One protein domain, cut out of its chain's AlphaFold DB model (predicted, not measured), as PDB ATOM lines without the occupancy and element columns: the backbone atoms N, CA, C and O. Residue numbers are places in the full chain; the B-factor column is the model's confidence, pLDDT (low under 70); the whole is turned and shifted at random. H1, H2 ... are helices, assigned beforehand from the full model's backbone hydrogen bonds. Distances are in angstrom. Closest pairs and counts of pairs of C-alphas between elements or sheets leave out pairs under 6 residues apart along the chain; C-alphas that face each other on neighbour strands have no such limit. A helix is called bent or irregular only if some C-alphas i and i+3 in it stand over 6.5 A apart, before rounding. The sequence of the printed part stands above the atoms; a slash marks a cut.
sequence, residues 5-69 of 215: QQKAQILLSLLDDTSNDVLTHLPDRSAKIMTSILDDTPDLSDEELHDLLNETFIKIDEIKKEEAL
ATOM      1  N   GLN A   5     118.662 159.013 133.523       83.00
ATOM      2  CA  GLN A   5     117.775 159.451 134.598       83.00
ATOM      3  C   GLN A   5     117.424 160.938 134.487       83.00
ATOM      4  O   GLN A   5     116.253 161.279 134.573       83.00
ATOM      5  N   GLN A   6     118.404 161.810 134.242       83.62
ATOM      6  CA  GLN A   6     118.154 163.246 134.066       83.62
ATOM      7  C   GLN A   6     117.278 163.512 132.842       83.62
ATOM      8  O   GLN A   6     116.334 164.288 132.918       83.62
ATOM      9  N   LYS A   7     117.543 162.816 131.729       86.19
ATOM     10  CA  LYS A   7     116.694 162.888 130.533       86.19
ATOM     11  C   LYS A   7     115.255 162.477 130.849       86.19
ATOM     12  O   LYS A   7     114.335 163.170 130.447       86.19
ATOM     13  N   ALA A   8     115.065 161.387 131.594       85.00
ATOM     14  CA  ALA A   8     113.736 160.937 132.003       85.00
ATOM     15  C   ALA A   8     113.031 161.951 132.916       85.00
ATOM     16  O   ALA A   8     111.847 162.189 132.728       85.00
ATOM     17  N   GLN A   9     113.750 162.581 133.849       83.75
ATOM     18  CA  GLN A   9     113.204 163.622 134.726       83.75
ATOM     19  C   GLN A   9     112.731 164.842 133.939       83.75
ATOM     20  O   GLN A   9     111.604 165.274 134.133       83.75
ATOM     21  N   ILE A  10     113.550 165.330 133.004       86.44
ATOM     22  CA  ILE A  10     113.195 166.451 132.124       86.44
ATOM     23  C   ILE A  10     111.980 166.100 131.261       86.44
ATOM     24  O   ILE A  10     111.066 166.898 131.112       86.44
ATOM     25  N   LEU A  11     111.933 164.893 130.691       86.94
ATOM     26  CA  LEU A  11     110.772 164.469 129.907       86.94
ATOM     27  C   LEU A  11     109.517 164.366 130.773       86.94
ATOM     28  O   LEU A  11     108.445 164.765 130.335       86.94
ATOM     29  N   LEU A  12     109.650 163.866 132.001       86.06
ATOM     30  CA  LEU A  12     108.541 163.739 132.937       86.06
ATOM     31  C   LEU A  12     108.039 165.111 133.410       86.06
ATOM     32  O   LEU A  12     106.830 165.297 133.510       86.06
ATOM     33  N   SER A  13     108.934 166.082 133.620       83.12
ATOM     34  CA  SER A  13     108.566 167.453 133.992       83.12
ATOM     35  C   SER A  13     107.860 168.218 132.870       83.12
ATOM     36  O   SER A  13     107.173 169.184 133.151       83.12
ATOM     37  N   LEU A  14     108.006 167.810 131.603       84.81
ATOM     38  CA  LEU A  14     107.263 168.399 130.473       84.81
ATOM     39  C   LEU A  14     105.844 167.827 130.316       84.81
ATOM     40  O   LEU A  14     105.036 168.349 129.539       84.81
ATOM     41  N   LEU A  15     105.559 166.706 130.983       83.56
ATOM     42  CA  LEU A  15     104.296 165.981 130.868       83.56
ATOM     43  C   LEU A  15     103.246 166.432 131.891       83.56
ATOM     44  O   LEU A  15     102.093 166.027 131.736       83.56
ATOM     45  N   ASP A  16     103.614 167.273 132.862       76.12
ATOM     46  CA  ASP A  16     102.738 167.837 133.899       76.12
ATOM     47  C   ASP A  16     101.731 166.791 134.418       76.12
ATOM     48  O   ASP A  16     102.130 165.770 134.985       76.12
ATOM     49  N   ASP A  17     100.439 166.971 134.144       73.56
ATOM     50  CA  ASP A  17      99.350 166.116 134.633       73.56
ATOM     51  C   ASP A  17      99.395 164.672 134.102       73.56
ATOM     52  O   ASP A  17      98.938 163.741 134.764       73.56
ATOM     53  N   THR A  18     100.013 164.455 132.937       80.75
ATOM     54  CA  THR A  18     100.160 163.120 132.317       80.75
ATOM     55  C   THR A  18     101.377 162.346 132.831       80.75
ATOM     56  O   THR A  18     101.569 161.175 132.493       80.75
ATOM     57  N   SER A  19     102.208 162.965 133.676       80.62
ATOM     58  CA  SER A  19     103.368 162.302 134.285       80.62
ATOM     59  C   SER A  19     102.964 161.129 135.186       80.62
ATOM     60  O   SER A  19     103.655 160.108 135.206       80.62
ATOM     61  N   ASN A  20     101.826 161.234 135.879       81.38
ATOM     62  CA  ASN A  20     101.311 160.183 136.757       81.38
ATOM     63  C   ASN A  20     100.983 158.903 135.987       81.38
ATOM     64  O   ASN A  20     101.366 157.823 136.432       81.38
ATOM     65  N   ASP A  21     100.377 159.022 134.805       83.81
ATOM     66  CA  ASP A  21     100.066 157.875 133.948       83.81
ATOM     67  C   ASP A  21     101.346 157.127 133.561       83.81
ATOM     68  O   ASP A  21     101.437 155.907 133.715       83.81
ATOM     69  N   VAL A  22     102.396 157.855 133.168       82.88
ATOM     70  CA  VAL A  22     103.705 157.263 132.842       82.88
ATOM     71  C   VAL A  22     104.331 156.575 134.056       82.88
ATOM     72  O   VAL A  22     104.895 155.487 133.931       82.88
ATOM     73  N   LEU A  23     104.215 157.178 135.240       83.25
ATOM     74  CA  LEU A  23     104.734 156.605 136.482       83.25
ATOM     75  C   LEU A  23     104.030 155.295 136.861       83.25
ATOM     76  O   LEU A  23     104.700 154.416 137.402       83.25
ATOM     77  N   THR A  24     102.740 155.124 136.541       84.81
ATOM     78  CA  THR A  24     102.018 153.858 136.798       84.81
ATOM     79  C   THR A  24     102.520 152.689 135.951       84.81
ATOM     80  O   THR A  24     102.424 151.535 136.366       84.81
ATOM     81  N   HIS A  25     103.105 152.974 134.786       85.25
ATOM     82  CA  HIS A  25     103.707 151.959 133.921       85.25
ATOM     83  C   HIS A  25     105.138 151.589 134.333       85.25
ATOM     84  O   HIS A  25     105.716 150.641 133.792       85.25
ATOM     85  N   LEU A  26     105.730 152.316 135.285       83.06
ATOM     86  CA  LEU A  26     107.050 152.012 135.819       83.06
ATOM     87  C   LEU A  26     106.944 151.118 137.064       83.06
ATOM     88  O   LEU A  26     106.010 151.244 137.848       83.06
ATOM     89  N   PRO A  27     107.944 150.260 137.326       86.75
ATOM     90  CA  PRO A  27     108.023 149.536 138.590       86.75
ATOM     91  C   PRO A  27     108.035 150.500 139.784       86.75
ATOM     92  O   PRO A  27     108.764 151.494 139.744       86.75
ATOM     93  N   ASP A  28     107.345 150.161 140.878       82.25
ATOM     94  CA  ASP A  28     107.185 151.010 142.079       82.25
ATOM     95  C   ASP A  28     108.490 151.649 142.574       82.25
ATOM     96  O   ASP A  28     108.543 152.817 142.964       82.25
ATOM     97  N   ARG A  29     109.588 150.883 142.543       84.12
ATOM     98  CA  ARG A  29     110.915 151.369 142.937       84.12
ATOM     99  C   ARG A  29     111.409 152.493 142.025       84.12
ATOM    100  O   ARG A  29     111.997 153.450 142.519       84.12
ATOM    101  N   SER A  30     111.209 152.360 140.718       81.12
ATOM    102  CA  SER A  30     111.618 153.344 139.714       81.12
ATOM    103  C   SER A  30     110.714 154.572 139.757       81.12
ATOM    104  O   SER A  30     111.233 155.685 139.779       81.12
ATOM    105  N   ALA A  31     109.396 154.378 139.869       82.62
ATOM    106  CA  ALA A  31     108.432 155.466 140.011       82.62
ATOM    107  C   ALA A  31     108.751 156.341 141.236       82.62
ATOM    108  O   ALA A  31     108.839 157.560 141.123       82.62
ATOM    109  N   LYS A  32     109.052 155.718 142.384       82.44
ATOM    110  CA  LYS A  32     109.424 156.422 143.623       82.44
ATOM    111  C   LYS A  32     110.737 157.205 143.523       82.44
ATOM    112  O   LYS A  32     110.875 158.251 144.147       82.44
ATOM    113  N   ILE A  33     111.715 156.702 142.766       79.94
ATOM    114  CA  ILE A  33     112.975 157.423 142.515       79.94
ATOM    115  C   ILE A  33     112.718 158.628 141.608       79.94
ATOM    116  O   ILE A  33     113.294 159.685 141.839       79.94
ATOM    117  N   MET A  34     111.856 158.479 140.600       77.25
ATOM    118  CA  MET A  34     111.531 159.569 139.680       77.25
ATOM    119  C   MET A  34     110.748 160.677 140.383       77.25
ATOM    120  O   MET A  34     111.138 161.830 140.260       77.25
ATOM    121  N   THR A  35     109.739 160.345 141.194       75.06
ATOM    122  CA  THR A  35     108.943 161.346 141.928       75.06
ATOM    123  C   THR A  35     109.714 162.040 143.046       75.06
ATOM    124  O   THR A  35     109.522 163.227 143.273       75.06
ATOM    125  N   SER A  36     110.629 161.339 143.722       69.25
ATOM    126  CA  SER A  36     111.418 161.903 144.828       69.25
ATOM    127  C   SER A  36     112.467 162.938 144.396       69.25
ATOM    128  O   SER A  36     113.090 163.538 145.269       69.25
ATOM    129  N   ILE A  37     112.734 163.090 143.094       64.44
ATOM    130  CA  ILE A  37     113.837 163.911 142.562       64.44
ATOM    131  C   ILE A  37     113.312 164.910 141.504       64.44
ATOM    132  O   ILE A  37     114.098 165.546 140.814       64.44
ATOM    133  N   LEU A  38     111.991 165.072 141.357       65.00
ATOM    134  CA  LEU A  38     111.417 166.047 140.414       65.00
ATOM    135  C   LEU A  38     111.813 167.497 140.750       65.00
ATOM    136  O   LEU A  38     111.982 168.306 139.842       65.00
ATOM    137  N   ASP A  39     112.062 167.795 142.027       65.25
ATOM    138  CA  ASP A  39     112.503 169.123 142.475       65.25
ATOM    139  C   ASP A  39     113.958 169.460 142.077       65.25
ATOM    140  O   ASP A  39     114.329 170.628 142.052       65.25
ATOM    141  N   ASP A  40     114.774 168.457 141.724       70.19
ATOM    142  CA  ASP A  40     116.189 168.597 141.325       70.19
ATOM    143  C   ASP A  40     116.369 168.419 139.801       70.19
ATOM    144  O   ASP A  40     117.373 167.877 139.315       70.19
ATOM    145  N   THR A  41     115.374 168.839 139.014       75.38
ATOM    146  CA  THR A  41     115.460 168.765 137.550       75.38
ATOM    147  C   THR A  41     116.515 169.763 137.047       75.38
ATOM    148  O   THR A  41     116.456 170.940 137.394       75.38
ATOM    149  N   PRO A  42     117.519 169.330 136.261       78.06
ATOM    150  CA  PRO A  42     118.566 170.227 135.785       78.06
ATOM    151  C   PRO A  42     118.014 171.246 134.782       78.06
ATOM    152  O   PRO A  42     117.370 170.863 133.805       78.06
ATOM    153  N   ASP A  43     118.344 172.521 134.987       80.31
ATOM    154  CA  ASP A  43     118.028 173.590 134.040       80.31
ATOM    155  C   ASP A  43     118.811 173.404 132.735       80.31
ATOM    156  O   ASP A  43     120.042 173.289 132.733       80.31
ATOM    157  N   LEU A  44     118.088 173.390 131.617       84.00
ATOM    158  CA  LEU A  44     118.645 173.288 130.272       84.00
ATOM    159  C   LEU A  44     118.445 174.587 129.505       84.00
ATOM    160  O   LEU A  44     117.434 175.269 129.667       84.00
ATOM    161  N   SER A  45     119.392 174.895 128.621       88.44
ATOM    162  CA  SER A  45     119.163 175.909 127.591       88.44
ATOM    163  C   SER A  45     118.190 175.401 126.520       88.44
ATOM    164  O   SER A  45     118.081 174.195 126.288       88.44
ATOM    165  N   ASP A  46     117.518 176.320 125.820       87.56
ATOM    166  CA  ASP A  46     116.563 175.979 124.754       87.56
ATOM    167  C   ASP A  46     117.190 175.103 123.651       87.56
ATOM    168  O   ASP A  46     116.536 174.212 123.111       87.56
ATOM    169  N   GLU A  47     118.472 175.326 123.337       90.81
ATOM    170  CA  GLU A  47     119.221 174.542 122.346       90.81
ATOM    171  C   GLU A  47     119.444 173.098 122.828       90.81
ATOM    172  O   GLU A  47     119.169 172.147 122.095       90.81
ATOM    173  N   GLU A  48     119.843 172.912 124.089       88.12
ATOM    174  CA  GLU A  48     120.048 171.581 124.675       88.12
ATOM    175  C   GLU A  48     118.733 170.811 124.855       88.12
ATOM    176  O   GLU A  48     118.701 169.588 124.686       88.12
ATOM    177  N   LEU A  49     117.643 171.514 125.179       89.56
ATOM    178  CA  LEU A  49     116.309 170.927 125.258       89.56
ATOM    179  C   LEU A  49     115.829 170.462 123.877       89.56
ATOM    180  O   LEU A  49     115.324 169.348 123.739       89.56
ATOM    181  N   HIS A  50     116.020 171.285 122.846       90.19
ATOM    182  CA  HIS A  50     115.663 170.938 121.473       90.19
ATOM    183  C   HIS A  50     116.449 169.716 120.966       90.19
ATOM    184  O   HIS A  50     115.869 168.806 120.363       90.19
ATOM    185  N   ASP A  51     117.750 169.652 121.249       90.81
ATOM    186  CA  ASP A  51     118.587 168.498 120.905       90.81
ATOM    187  C   ASP A  51     118.141 167.223 121.629       90.81
ATOM    188  O   ASP A  51     118.067 166.150 121.019       90.81
ATOM    189  N   LEU A  52     117.783 167.338 122.912       90.62
ATOM    190  CA  LEU A  52     117.239 166.230 123.692       90.62
ATOM    191  C   LEU A  52     115.929 165.706 123.091       90.62
ATOM    192  O   LEU A  52     115.783 164.495 122.912       90.62
ATOM    193  N   LEU A  53     114.994 166.599 122.754       91.69
ATOM    194  CA  LEU A  53     113.705 166.220 122.174       91.69
ATOM    195  C   LEU A  53     113.884 165.526 120.820       91.69
ATOM    196  O   LEU A  53     113.305 164.463 120.593       91.69
ATOM    197  N   ASN A  54     114.758 166.042 119.953       91.75
ATOM    198  CA  ASN A  54     115.060 165.388 118.678       91.75
ATOM    199  C   ASN A  54     115.661 163.991 118.858       91.75
ATOM    200  O   ASN A  54     115.230 163.054 118.183       91.75
ATOM    201  N   GLU A  55     116.609 163.818 119.786       90.19
ATOM    202  CA  GLU A  55     117.152 162.492 120.109       90.19
ATOM    203  C   GLU A  55     116.037 161.534 120.562       90.19
ATOM    204  O   GLU A  55     116.024 160.363 120.174       90.19
ATOM    205  N   THR A  56     115.089 162.019 121.369       89.06
ATOM    206  CA  THR A  56     113.985 161.188 121.868       89.06
ATOM    207  C   THR A  56     112.993 160.804 120.777       89.06
ATOM    208  O   THR A  56     112.600 159.641 120.723       89.06
ATOM    209  N   PHE A  57     112.650 161.714 119.860       91.00
ATOM    210  CA  PHE A  57     111.770 161.395 118.734       91.00
ATOM    211  C   PHE A  57     112.391 160.359 117.796       91.00
ATOM    212  O   PHE A  57     111.716 159.398 117.432       91.00
ATOM    213  N   ILE A  58     113.687 160.485 117.491       91.44
ATOM    214  CA  ILE A  58     114.411 159.494 116.678       91.44
ATOM    215  C   ILE A  58     114.326 158.105 117.324       91.44
ATOM    216  O   ILE A  58     114.001 157.130 116.650       91.44
ATOM    217  N   LYS A  59     114.546 158.012 118.640       87.56
ATOM    218  CA  LYS A  59     114.449 156.740 119.374       87.56
ATOM    219  C   LYS A  59     113.036 156.166 119.395       87.56
ATOM    220  O   LYS A  59     112.877 154.955 119.291       87.56
ATOM    221  N   ILE A  60     112.011 157.007 119.526       88.69
ATOM    222  CA  ILE A  60     110.612 156.563 119.463       88.69
ATOM    223  C   ILE A  60     110.310 155.964 118.086       88.69
ATOM    224  O   ILE A  60     109.667 154.918 118.005       88.69
ATOM    225  N   ASP A  61     110.789 156.588 117.013       88.25
ATOM    226  CA  ASP A  61     110.597 156.080 115.654       88.25
ATOM    227  C   ASP A  61     111.358 154.768 115.414       88.25
ATOM    228  O   ASP A  61     110.836 153.866 114.752       88.25
ATOM    229  N   GLU A  62     112.558 154.620 115.983       89.44
ATOM    230  CA  GLU A  62     113.310 153.359 115.982       89.44
ATOM    231  C   GLU A  62     112.542 152.245 116.708       89.44
ATOM    232  O   GLU A  62     112.339 151.179 116.126       89.44
ATOM    233  N   ILE A  63     112.035 152.510 117.916       86.12
ATOM    234  CA  ILE A  63     111.253 151.543 118.706       86.12
ATOM    235  C   ILE A  63     109.977 151.139 117.963       86.12
ATOM    236  O   ILE A  63     109.711 149.951 117.805       86.12
ATOM    237  N   LYS A  64     109.216 152.102 117.430       83.31
ATOM    238  CA  LYS A  64     107.999 151.816 116.648       83.31
ATOM    239  C   LYS A  64     108.293 150.953 115.426       83.31
ATOM    240  O   LYS A  64     107.497 150.092 115.052       83.31
ATOM    241  N   LYS A  65     109.433 151.191 114.777       84.56
ATOM    242  CA  LYS A  65     109.873 150.402 113.627       84.56
ATOM    243  C   LYS A  65     110.280 148.986 114.037       84.56
ATOM    244  O   LYS A  65     109.995 148.056 113.287       84.56
ATOM    245  N   GLU A  66     110.915 148.817 115.193       79.62
ATOM    246  CA  GLU A  66     111.249 147.505 115.758       79.62
ATOM    247  C   GLU A  66     110.000 146.729 116.203       79.62
ATOM    248  O   GLU A  66     109.889 145.546 115.887       79.62
ATOM    249  N   GLU A  67     109.017 147.384 116.828       76.50
ATOM    250  CA  GLU A  67     107.723 146.778 117.177       76.50
ATOM    251  C   GLU A  67     106.937 146.341 115.935       76.50
ATOM    252  O   GLU A  67     106.369 145.252 115.913       76.50
ATOM    253  N   ALA A  68     106.971 147.128 114.855       72.88
ATOM    254  CA  ALA A  68     106.357 146.754 113.579       72.88
ATOM    255  C   ALA A  68     107.042 145.551 112.892       72.88
ATOM    256  O   ALA A  68     106.472 144.953 111.976       72.88
ATOM    257  N   LEU A  69     108.266 145.207 113.305       67.56
ATOM    258  CA  LEU A  69     109.043 144.067 112.811       67.56
ATOM    259  C   LEU A  69     109.019 142.870 113.776       67.56
ATOM    260  O   LEU A  69     109.520 141.799 113.417       67.56
TER     261      LEU A  69
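What this domain is: This is residues 5 to 69 of the 215 residues of an uncharacterized protein of Rickettsiales bacterium (UniProt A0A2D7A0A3). The model is a loose arch: the long helix H4 makes one leg, H3 and the unnamed residues 36 to 45 make the other, and the short helix H1 sits in the opening between them, running through the arch and not from leg to leg. H2 runs beside H3, joined to it by a tight link, and the far part of H4 with the tail, residues 57 to 69, sticks out as an arm. The printed part has 65 residues with four named helices, H1 to H4 in chain order, and no named strand: the class is all helix. It is only just loose, close to compact, with a radius of gyration of the C-alphas of 13.2 A and spans of 37 by 31 by 19 A.

Where its parts are: H1, residues 5 to 13, begins with C-alpha 5 at (117.775, 159.451, 134.598). H2 is residues 16 to 24; it is only just irregular, with C-alphas 17 and 20 6.6 A apart. H3 is residues 28 to 35. H4, residues 46 to 67, is 31.4 A long and ends with C-alpha 67 at (107.723, 146.778, 117.177).

How they stand to each other: H1 is close to but not clearly touching H2, H3 and H4. Its closest C-alphas to H2 are Leu 12 and Ser 19, 5.5 A, at a steep tilt of 52 degrees, opposite ways. To H3 they are Gln 9 and Met 34, 6.6 A; to H4, Lys 7 and Leu 52, 7.6 A, about perpendicular at 82 degrees. H2 and H3 are close but not clearly touching, closest at the C-alphas of Leu 23 and Ala 31, 5.2 A, with a shallow tilt of 18 degrees, opposite ways. H4 is apart from H2 and H3. Every O i to N i+4 pair is within hydrogen-bond range in H1, H3 and H4, and 3 of 5 in H2.

The domain as a whole: The C-alphas farthest apart, Asp 39 and Leu 69, are 39.0 A apart. The printed part has no cut, and no link is long. The mean pLDDT of the printed part is 82.7; residues 36 to 39 and 69 are under 70.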